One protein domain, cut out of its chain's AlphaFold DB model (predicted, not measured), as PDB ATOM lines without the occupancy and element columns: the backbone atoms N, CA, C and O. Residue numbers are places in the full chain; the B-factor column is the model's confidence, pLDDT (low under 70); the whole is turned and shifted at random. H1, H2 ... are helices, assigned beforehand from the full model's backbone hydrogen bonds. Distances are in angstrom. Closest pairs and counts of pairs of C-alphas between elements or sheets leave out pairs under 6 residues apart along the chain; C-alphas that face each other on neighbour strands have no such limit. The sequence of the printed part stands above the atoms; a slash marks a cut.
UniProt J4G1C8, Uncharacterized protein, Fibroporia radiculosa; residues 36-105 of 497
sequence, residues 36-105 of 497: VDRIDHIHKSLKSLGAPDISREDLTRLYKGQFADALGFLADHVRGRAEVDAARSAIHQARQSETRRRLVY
ATOM      1  N   VAL A  36     116.264 193.767 151.499       80.38
ATOM      2  CA  VAL A  36     116.705 192.401 151.191       80.38
ATOM      3  C   VAL A  36     118.178 192.166 151.557       80.38
ATOM      4  O   VAL A  36     118.496 191.133 152.146       80.38
ATOM      5  N   ASP A  37     119.066 193.124 151.283       85.25
ATOM      6  CA  ASP A  37     120.496 193.018 151.612       85.25
ATOM      7  C   ASP A  37     120.735 193.097 153.127       85.25
ATOM      8  O   ASP A  37     121.606 192.410 153.670       85.25
ATOM      9  N   ARG A  38     119.928 193.902 153.832       86.75
ATOM     10  CA  ARG A  38     119.978 194.016 155.300       86.75
ATOM     11  C   ARG A  38     119.523 192.736 155.985       86.75
ATOM     12  O   ARG A  38     120.183 192.273 156.915       86.75
ATOM     13  N   ILE A  39     118.438 192.135 155.505       89.50
ATOM     14  CA  ILE A  39     117.928 190.864 156.031       89.50
ATOM     15  C   ILE A  39     118.977 189.757 155.858       89.50
ATOM     16  O   ILE A  39     119.199 188.977 156.784       89.50
ATOM     17  N   ASP A  40     119.692 189.729 154.731       90.38
ATOM     18  CA  ASP A  40     120.768 188.757 154.494       90.38
ATOM     19  C   ASP A  40     121.980 188.970 155.395       90.38
ATOM     20  O   ASP A  40     122.595 188.002 155.856       90.38
ATOM     21  N   HIS A  41     122.327 190.228 155.661       89.25
ATOM     22  CA  HIS A  41     123.397 190.566 156.590       89.25
ATOM     23  C   HIS A  41     123.065 190.101 158.014       89.25
ATOM     24  O   HIS A  41     123.869 189.418 158.653       89.25
ATOM     25  N   ILE A  42     121.846 190.387 158.474       90.12
ATOM     26  CA  ILE A  42     121.366 190.008 159.806       90.12
ATOM     27  C   ILE A  42     121.257 188.486 159.930       90.12
ATOM     28  O   ILE A  42     121.689 187.930 160.937       90.12
ATOM     29  N   HIS A  43     120.772 187.789 158.898       91.44
ATOM     30  CA  HIS A  43     120.713 186.322 158.882       91.44
ATOM     31  C   HIS A  43     122.101 185.690 159.045       91.44
ATOM     32  O   HIS A  43     122.292 184.814 159.893       91.44
ATOM     33  N   LYS A  44     123.100 186.184 158.300       89.44
ATOM     34  CA  LYS A  44     124.495 185.725 158.411       89.44
ATOM     35  C   LYS A  44     125.098 186.035 159.782       89.44
ATOM     36  O   LYS A  44     125.758 185.167 160.355       89.44
ATOM     37  N   SER A  45     124.859 187.235 160.317       88.06
ATOM     38  CA  SER A  45     125.371 187.642 161.632       88.06
ATOM     39  C   SER A  45     124.768 186.790 162.756       88.06
ATOM     40  O   SER A  45     125.503 186.200 163.550       88.06
ATOM     41  N   LEU A  46     123.449 186.578 162.754       87.31
ATOM     42  CA  LEU A  46     122.767 185.701 163.714       87.31
ATOM     43  C   LEU A  46     123.254 184.249 163.622       87.31
ATOM     44  O   LEU A  46     123.474 183.609 164.652       87.31
ATOM     45  N   LYS A  47     123.512 183.741 162.411       88.25
ATOM     46  CA  LYS A  47     124.101 182.409 162.234       88.25
ATOM     47  C   LYS A  47     125.512 182.325 162.826       88.25
ATOM     48  O   LYS A  47     125.837 181.341 163.486       88.25
ATOM     49  N   SER A  48     126.326 183.373 162.677       84.31
ATOM     50  CA  SER A  48     127.660 183.455 163.299       84.31
ATOM     51  C   SER A  48     127.615 183.545 164.835       84.31
ATOM     52  O   SER A  48     128.536 183.099 165.522       84.31
ATOM     53  N   LEU A  49     126.514 184.065 165.387       83.75
ATOM     54  CA  LEU A  49     126.234 184.116 166.823       83.75
ATOM     55  C   LEU A  49     125.731 182.776 167.392       83.75
ATOM     56  O   LEU A  49     125.625 182.636 168.614       83.75
ATOM     57  N   GLY A  50     125.474 181.785 166.531       84.56
ATOM     58  CA  GLY A  50     124.958 180.470 166.909       84.56
ATOM     59  C   GLY A  50     123.440 180.435 167.086       84.56
ATOM     60  O   GLY A  50     122.946 179.633 167.877       84.56
ATOM     61  N   ALA A  51     122.701 181.314 166.402       86.38
ATOM     62  CA  ALA A  51     121.247 181.215 166.335       86.38
ATOM     63  C   ALA A  51     120.818 179.918 165.608       86.38
ATOM     64  O   ALA A  51     121.539 179.462 164.714       86.38
ATOM     65  N   PRO A  52     119.664 179.321 165.968       86.31
ATOM     66  CA  PRO A  52     119.117 178.163 165.259       86.31
ATOM     67  C   PRO A  52     118.883 178.478 163.773       86.31
ATOM     68  O   PRO A  52     118.683 179.637 163.407       86.31
ATOM     69  N   ASP A  53     118.903 177.452 162.915       87.88
ATOM     70  CA  ASP A  53     118.688 177.602 161.470       87.88
ATOM     71  C   ASP A  53     117.250 178.069 161.179       87.88
ATOM     72  O   ASP A  53     116.326 177.277 161.009       87.88
ATOM     73  N   ILE A  54     117.053 179.387 161.146       90.50
ATOM     74  CA  ILE A  54     115.786 180.026 160.781       90.50
ATOM     75  C   ILE A  54     115.749 180.172 159.258       90.50
ATOM     76  O   ILE A  54     116.727 180.620 158.644       90.50
ATOM     77  N   SER A  55     114.629 179.798 158.632       92.19
ATOM     78  CA  SER A  55     114.454 179.962 157.189       92.19
ATOM     79  C   SER A  55     114.450 181.450 156.813       92.19
ATOM     80  O   SER A  55     114.012 182.311 157.581       92.19
ATOM     81  N   ARG A  56     114.946 181.784 155.618       89.38
ATOM     82  CA  ARG A  56     115.002 183.181 155.155       89.38
ATOM     83  C   ARG A  56     113.602 183.801 155.071       89.38
ATOM     84  O   ARG A  56     113.426 184.970 155.399       89.38
ATOM     85  N   GLU A  57     112.606 183.003 154.698       89.50
ATOM     86  CA  GLU A  57     111.204 183.419 154.637       89.50
ATOM     87  C   GLU A  57     110.645 183.743 156.029       89.50
ATOM     88  O   GLU A  57     110.015 184.787 156.210       89.50
ATOM     89  N   ASP A  58     110.948 182.929 157.044       91.50
ATOM     90  CA  ASP A  58     110.525 183.205 158.423       91.50
ATOM     91  C   ASP A  58     111.206 184.452 158.985       91.50
ATOM     92  O   ASP A  58     110.557 185.271 159.642       91.50
ATOM     93  N   LEU A  59     112.488 184.660 158.659       91.50
ATOM     94  CA  LEU A  59     113.198 185.875 159.045       91.50
ATOM     95  C   LEU A  59     112.550 187.113 158.409       91.50
ATOM     96  O   LEU A  59     112.310 188.084 159.115       91.50
ATOM     97  N   THR A  60     112.176 187.080 157.122       91.62
ATOM     98  CA  THR A  60     111.486 188.217 156.470       91.62
ATOM     99  C   THR A  60     110.107 188.509 157.073       91.62
ATOM    100  O   THR A  60     109.675 189.662 157.106       91.62
ATOM    101  N   ARG A  61     109.408 187.488 157.591       88.19
ATOM    102  CA  ARG A  61     108.124 187.667 158.292       88.19
ATOM    103  C   ARG A  61     108.307 188.323 159.656       88.19
ATOM    104  O   ARG A  61     107.507 189.188 160.011       88.19
ATOM    105  N   LEU A  62     109.345 187.914 160.387       87.12
ATOM    106  CA  LEU A  62     109.698 188.442 161.707       87.12
ATOM    107  C   LEU A  62     110.352 189.826 161.628       87.12
ATOM    108  O   LEU A  62     110.201 190.623 162.548       87.12
ATOM    109  N   TYR A  63     111.045 190.134 160.531       89.31
ATOM    110  CA  TYR A  63     111.756 191.390 160.311       89.31
ATOM    111  C   TYR A  63     110.792 192.540 159.971       89.31
ATOM    112  O   TYR A  63     110.756 193.052 158.854       89.31
ATOM    113  N   LYS A  64     109.961 192.928 160.948       90.00
ATOM    114  CA  LYS A  64     109.013 194.047 160.863       90.00
ATOM    115  C   LYS A  64     108.996 194.858 162.162       90.00
ATOM    116  O   LYS A  64     109.015 194.301 163.258       90.00
ATOM    117  N   GLY A  65     108.889 196.181 162.035       89.06
ATOM    118  CA  GLY A  65     108.739 197.105 163.167       89.06
ATOM    119  C   GLY A  65     109.940 197.115 164.121       89.06
ATOM    120  O   GLY A  65     111.067 196.864 163.716       89.06
ATOM    121  N   GLN A  66     109.691 197.367 165.409       85.25
ATOM    122  CA  GLN A  66     110.737 197.530 166.438       85.25
ATOM    123  C   GLN A  66     111.621 196.287 166.637       85.25
ATOM    124  O   GLN A  66     112.746 196.383 167.127       85.25
ATOM    125  N   PHE A  67     111.126 195.107 166.261       86.19
ATOM    126  CA  PHE A  67     111.900 193.874 166.338       86.19
ATOM    127  C   PHE A  67     112.999 193.815 165.267       86.19
ATOM    128  O   PHE A  67     114.083 193.304 165.538       86.19
ATOM    129  N   ALA A  68     112.764 194.394 164.084       89.50
ATOM    130  CA  ALA A  68     113.777 194.508 163.035       89.50
ATOM    131  C   ALA A  68     114.963 195.372 163.492       89.50
ATOM    132  O   ALA A  68     116.116 194.983 163.301       89.50
ATOM    133  N   ASP A  69     114.679 196.482 164.177       87.19
ATOM    134  CA  ASP A  69     115.701 197.370 164.741       87.19
ATOM    135  C   ASP A  69     116.492 196.683 165.861       87.19
ATOM    136  O   ASP A  69     117.714 196.802 165.923       87.19
ATOM    137  N   ALA A  70     115.819 195.912 166.722       88.00
ATOM    138  CA  ALA A  70     116.481 195.130 167.766       88.00
ATOM    139  C   ALA A  70     117.392 194.036 167.182       88.00
ATOM    140  O   ALA A  70     118.503 193.840 167.673       88.00
ATOM    141  N   LEU A  71     116.952 193.350 166.121       88.94
ATOM    142  CA  LEU A  71     117.766 192.358 165.415       88.94
ATOM    143  C   LEU A  71     118.951 192.994 164.683       88.94
ATOM    144  O   LEU A  71     120.041 192.429 164.717       88.94
ATOM    145  N   GLY A  72     118.761 194.166 164.070       88.75
ATOM    146  CA  GLY A  72     119.849 194.945 163.474       88.75
ATOM    147  C   GLY A  72     120.868 195.378 164.525       88.75
ATOM    148  O   GLY A  72     122.054 195.099 164.393       88.75
ATOM    149  N   PHE A  73     120.401 195.937 165.644       85.50
ATOM    150  CA  PHE A  73     121.268 196.326 166.753       85.50
ATOM    151  C   PHE A  73     122.070 195.140 167.299       85.50
ATOM    152  O   PHE A  73     123.273 195.266 167.524       85.50
ATOM    153  N   LEU A  74     121.425 193.985 167.492       86.19
ATOM    154  CA  LEU A  74     122.102 192.766 167.932       86.19
ATOM    155  C   LEU A  74     123.142 192.292 166.911       86.19
ATOM    156  O   LEU A  74     124.257 191.973 167.313       86.19
ATOM    157  N   ALA A  75     122.800 192.278 165.622       88.00
ATOM    158  CA  ALA A  75     123.707 191.871 164.553       88.00
ATOM    159  C   ALA A  75     124.935 192.788 164.427       88.00
ATOM    160  O   ALA A  75     126.019 192.286 164.126       88.00
ATOM    161  N   ASP A  76     124.771 194.087 164.692       85.25
ATOM    162  CA  ASP A  76     125.832 195.094 164.577       85.25
ATOM    163  C   ASP A  76     126.715 195.187 165.837       85.25
ATOM    164  O   ASP A  76     127.911 195.466 165.746       85.25
ATOM    165  N   HIS A  77     126.143 194.981 167.032       79.44
ATOM    166  CA  HIS A  77     126.824 195.275 168.305       79.44
ATOM    167  C   HIS A  77     127.236 194.035 169.097       79.44
ATOM    168  O   HIS A  77     128.118 194.122 169.960       79.44
ATOM    169  N   VAL A  78     126.619 192.880 168.847       79.38
ATOM    170  CA  VAL A  78     127.001 191.640 169.518       79.38
ATOM    171  C   VAL A  78     128.037 190.935 168.659       79.38
ATOM    172  O   VAL A  78     127.730 190.348 167.628       79.38
ATOM    173  N   ARG A  79     129.293 190.982 169.107       74.75
ATOM    174  CA  ARG A  79     130.377 190.230 168.470       74.75
ATOM    175  C   ARG A  79     130.137 188.731 168.608       74.75
ATOM    176  O   ARG A  79     129.765 188.252 169.683       74.75
ATOM    177  N   GLY A  80     130.374 188.003 167.517       75.12
ATOM    178  CA  GLY A  80     130.212 186.552 167.436       75.12
ATOM    179  C   GLY A  80     130.939 185.814 168.563       75.12
ATOM    180  O   GLY A  80     131.998 186.252 169.019       75.12
ATOM    181  N   ARG A  81     130.427 184.644 168.977       70.25
ATOM    182  CA  ARG A  81     131.120 183.770 169.950       70.25
ATOM    183  C   ARG A  81     132.564 183.490 169.517       70.25
ATOM    184  O   ARG A  81     133.473 183.578 170.332       70.25
ATOM    185  N   ALA A  82     132.772 183.286 168.216       71.62
ATOM    186  CA  ALA A  82     134.089 183.091 167.615       71.62
ATOM    187  C   ALA A  82     135.043 184.288 167.813       71.62
ATOM    188  O   ALA A  82     136.225 184.090 168.078       71.62
ATOM    189  N   GLU A  83     134.548 185.527 167.737       74.75
ATOM    190  CA  GLU A  83     135.370 186.726 167.956       74.75
ATOM    191  C   GLU A  83     135.682 186.946 169.438       74.75
ATOM    192  O   GLU A  83     136.794 187.345 169.788       74.75
ATOM    193  N   VAL A  84     134.725 186.658 170.324       78.75
ATOM    194  CA  VAL A  84     134.942 186.699 171.777       78.75
ATOM    195  C   VAL A  84     135.964 185.639 172.194       78.75
ATOM    196  O   VAL A  84     136.847 185.931 173.003       78.75
ATOM    197  N   ASP A  85     135.899 184.443 171.614       75.88
ATOM    198  CA  ASP A  85     136.871 183.374 171.854       75.88
ATOM    199  C   ASP A  85     138.249 183.722 171.283       75.88
ATOM    200  O   ASP A  85     139.260 183.533 171.965       75.88
ATOM    201  N   ALA A  86     138.313 184.337 170.098       81.06
ATOM    202  CA  ALA A  86     139.555 184.869 169.544       81.06
ATOM    203  C   ALA A  86     140.161 185.946 170.460       81.06
ATOM    204  O   ALA A  86     141.341 185.866 170.805       81.06
ATOM    205  N   ALA A  87     139.360 186.896 170.949       81.56
ATOM    206  CA  ALA A  87     139.810 187.929 171.879       81.56
ATOM    207  C   ALA A  87     140.277 187.345 173.224       81.56
ATOM    208  O   ALA A  87     141.326 187.740 173.738       81.56
ATOM    209  N   ARG A  88     139.554 186.365 173.785       80.50
ATOM    210  CA  ARG A  88     139.985 185.638 174.992       80.50
ATOM    211  C   ARG A  88     141.302 184.912 174.758       80.50
ATOM    212  O   ARG A  88     142.201 185.020 175.589       80.50
ATOM    213  N   SER A  89     141.446 184.223 173.628       83.25
ATOM    214  CA  SER A  89     142.684 183.527 173.278       83.25
ATOM    215  C   SER A  89     143.862 184.501 173.139       83.25
ATOM    216  O   SER A  89     144.927 184.237 173.692       83.25
ATOM    217  N   ALA A  90     143.650 185.676 172.535       84.69
ATOM    218  CA  ALA A  90     144.654 186.730 172.414       84.69
ATOM    219  C   ALA A  90     145.050 187.314 173.781       84.69
ATOM    220  O   ALA A  90     146.236 187.488 174.055       84.69
ATOM    221  N   ILE A  91     144.090 187.550 174.685       81.44
ATOM    222  CA  ILE A  91     144.366 187.988 176.064       81.44
ATOM    223  C   ILE A  91     145.155 186.914 176.825       81.44
ATOM    224  O   ILE A  91     146.099 187.235 177.549       81.44
ATOM    225  N   HIS A  92     144.801 185.637 176.664       80.31
ATOM    226  CA  HIS A  92     145.528 184.532 177.284       80.31
ATOM    227  C   HIS A  92     146.955 184.402 176.743       80.31
ATOM    228  O   HIS A  92     147.884 184.253 177.536       80.31
ATOM    229  N   GLN A  93     147.152 184.527 175.430       80.94
ATOM    230  CA  GLN A  93     148.478 184.529 174.810       80.94
ATOM    231  C   GLN A  93     149.308 185.740 175.254       80.94
ATOM    232  O   GLN A  93     150.472 185.577 175.618       80.94
ATOM    233  N   ALA A  94     148.709 186.934 175.325       76.94
ATOM    234  CA  ALA A  94     149.364 188.136 175.837       76.94
ATOM    235  C   ALA A  94     149.821 187.940 177.291       76.94
ATOM    236  O   ALA A  94     150.994 188.159 177.598       76.94
ATOM    237  N   ARG A  95     148.948 187.406 178.157       77.19
ATOM    238  CA  ARG A  95     149.291 187.066 179.548       77.19
ATOM    239  C   ARG A  95     150.421 186.040 179.628       77.19
ATOM    240  O   ARG A  95     151.363 186.245 180.380       77.19
ATOM    241  N   GLN A  96     150.375 184.968 178.838       75.19
ATOM    242  CA  GLN A  96     151.436 183.952 178.816       75.19
ATOM    243  C   GLN A  96     152.772 184.510 178.293       75.19
ATOM    244  O   GLN A  96     153.839 184.118 178.774       75.19
ATOM    245  N   SER A  97     152.728 185.450 177.346       67.88
ATOM    246  CA  SER A  97     153.916 186.114 176.804       67.88
ATOM    247  C   SER A  97     154.552 187.103 177.793       67.88
ATOM    248  O   SER A  97     155.781 187.157 177.889       67.88
ATOM    249  N   GLU A  98     153.751 187.811 178.599       59.53
ATOM    250  CA  GLU A  98     154.246 188.657 179.694       59.53
ATOM    251  C   GLU A  98     154.914 187.829 180.796       59.53
ATOM    252  O   GLU A  98     155.966 188.223 181.306       59.53
ATOM    253  N   THR A  99     154.364 186.658 181.126       58.72
ATOM    254  CA  THR A  99     154.964 185.752 182.117       58.72
ATOM    255  C   THR A  99     156.313 185.202 181.642       58.72
ATOM    256  O   THR A  99     157.231 185.059 182.445       58.72
ATOM    257  N   ARG A 100     156.477 184.945 180.333       56.22
ATOM    258  CA  ARG A 100     157.749 184.468 179.759       56.22
ATOM    259  C   ARG A 100     158.815 185.561 179.629       56.22
ATOM    260  O   ARG A 100     159.988 185.269 179.837       56.22
ATOM    261  N   ARG A 101     158.446 186.814 179.331       54.22
ATOM    262  CA  ARG A 101     159.415 187.924 179.197       54.22
ATOM    263  C   ARG A 101     159.982 188.433 180.529       54.22
ATOM    264  O   ARG A 101     161.026 189.074 180.521       54.22
ATOM    265  N   ARG A 102     159.343 188.147 181.668       51.41
ATOM    266  CA  ARG A 102     159.783 188.626 182.997       51.41
ATOM    267  C   ARG A 102     160.792 187.725 183.722       51.41
ATOM    268  O   ARG A 102     161.235 188.084 184.803       51.41
ATOM    269  N   LEU A 103     161.188 186.590 183.146       55.38
ATOM    270  CA  LEU A 103     162.083 185.622 183.803       55.38
ATOM    271  C   LEU A 103     163.592 185.911 183.653       55.38
ATOM    272  O   LEU A 103     164.391 185.112 184.126       55.38
ATOM    273  N   VAL A 104     164.004 187.017 183.016       56.16
ATOM    274  CA  VAL A 104     165.413 187.201 182.593       56.16
ATOM    275  C   VAL A 104     166.188 188.295 183.354       56.16
ATOM    276  O   VAL A 104     167.406 188.329 183.246       56.16
ATOM    277  N   TYR A 105     165.567 189.134 184.194       55.31
ATOM    278  CA  TYR A 105     166.311 190.143 184.978       55.31
ATOM    279  C   TYR A 105     165.819 190.243 186.438       55.31
ATOM    280  O   TYR A 105     164.672 190.604 186.684       55.31
TER     281      TYR A 105
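Overview. This is residues 36 to 105 of the 497 residues of an uncharacterized protein of Fibroporia radiculosa (UniProt J4G1C8). A small head of three helices, H1, H2 and H3, sits at one end, and from it one long straight helix, H4, sticks out as an arm with residues 84 to 105, of which 84 to 101 belong to H4. In the head, the centres of H1, H2 and H3 make a triangle, H1 packs on both H2 and H3 at large angles of 80 and 57 degrees, and a loop of residues 49 to 55 joins H1 to H2. The printed part has 70 residues with four named helices, in the order H1, H2, H3, H4, and no named strand; the class is all helix. The whole is extended, with a radius of gyration of the C-alphas of 18.7 A, and the C-alphas span 64 by 21 by 17 A, the arm making the length.

Along the chain. H1 takes residues 36 to 48 and begins with C-alpha 36 at (116.705, 192.401, 151.191); it is 18.6 A from first to last C-alpha. H2, residues 56 to 62, measures 9.9 A. H3, residues 66 to 77, measures 16.4 A and begins with C-alpha 66 at (110.737, 197.530, 166.438). H4, residues 81 to 101, is the longest helix at 30.1 A and ends with C-alpha 101 at (159.415, 187.924, 179.197).

Arrangement. H1 touches H2 with residues 39 to 43 alone, and the closest C-alphas, those of Ile 39 and Thr 60, are 7.0 A apart. The lines of H1 and H2 are about perpendicular, at 80 degrees. H1 touches H3 through residues 42 to 46 of H1 alone and 71 to 75 of H3 alone, and the closest C-alphas, those of Ser 45 and Ala 75, are 5.4 A apart. H1 and H3 run the same way at a steep tilt of 57 degrees. H2 and H3 are close but not clearly touching, with the closest C-alphas, those of Leu 62 and Ala 68, 7.4 A apart; they run opposite ways at a steep tilt of 58 degrees. H4 touches no helix. It is close to H1 but not clearly touching, with the closest C-alphas, those of Ser 48 and Arg 81, 7.5 A apart, and it is apart from H2 and H3. In H1, H2, H3 and H4 every O i to N i+4 pair is within hydrogen-bond range.

Size, cuts and confidence. The C-alphas farthest apart, those of Arg 61 and Tyr 105, are 64.1 A from each other. Without the stretch that stands free, the body has 48 residues and spans 28 by 20 by 17 A, with a radius of gyration of 10.1 A. The printed part has no cut. The links H2 to H3 and H3 to H4 are tight, the link H1 to H2 is short, and no link is long. The mean pLDDT of the printed part is 81.2, and residues 97 to 105 are under 70.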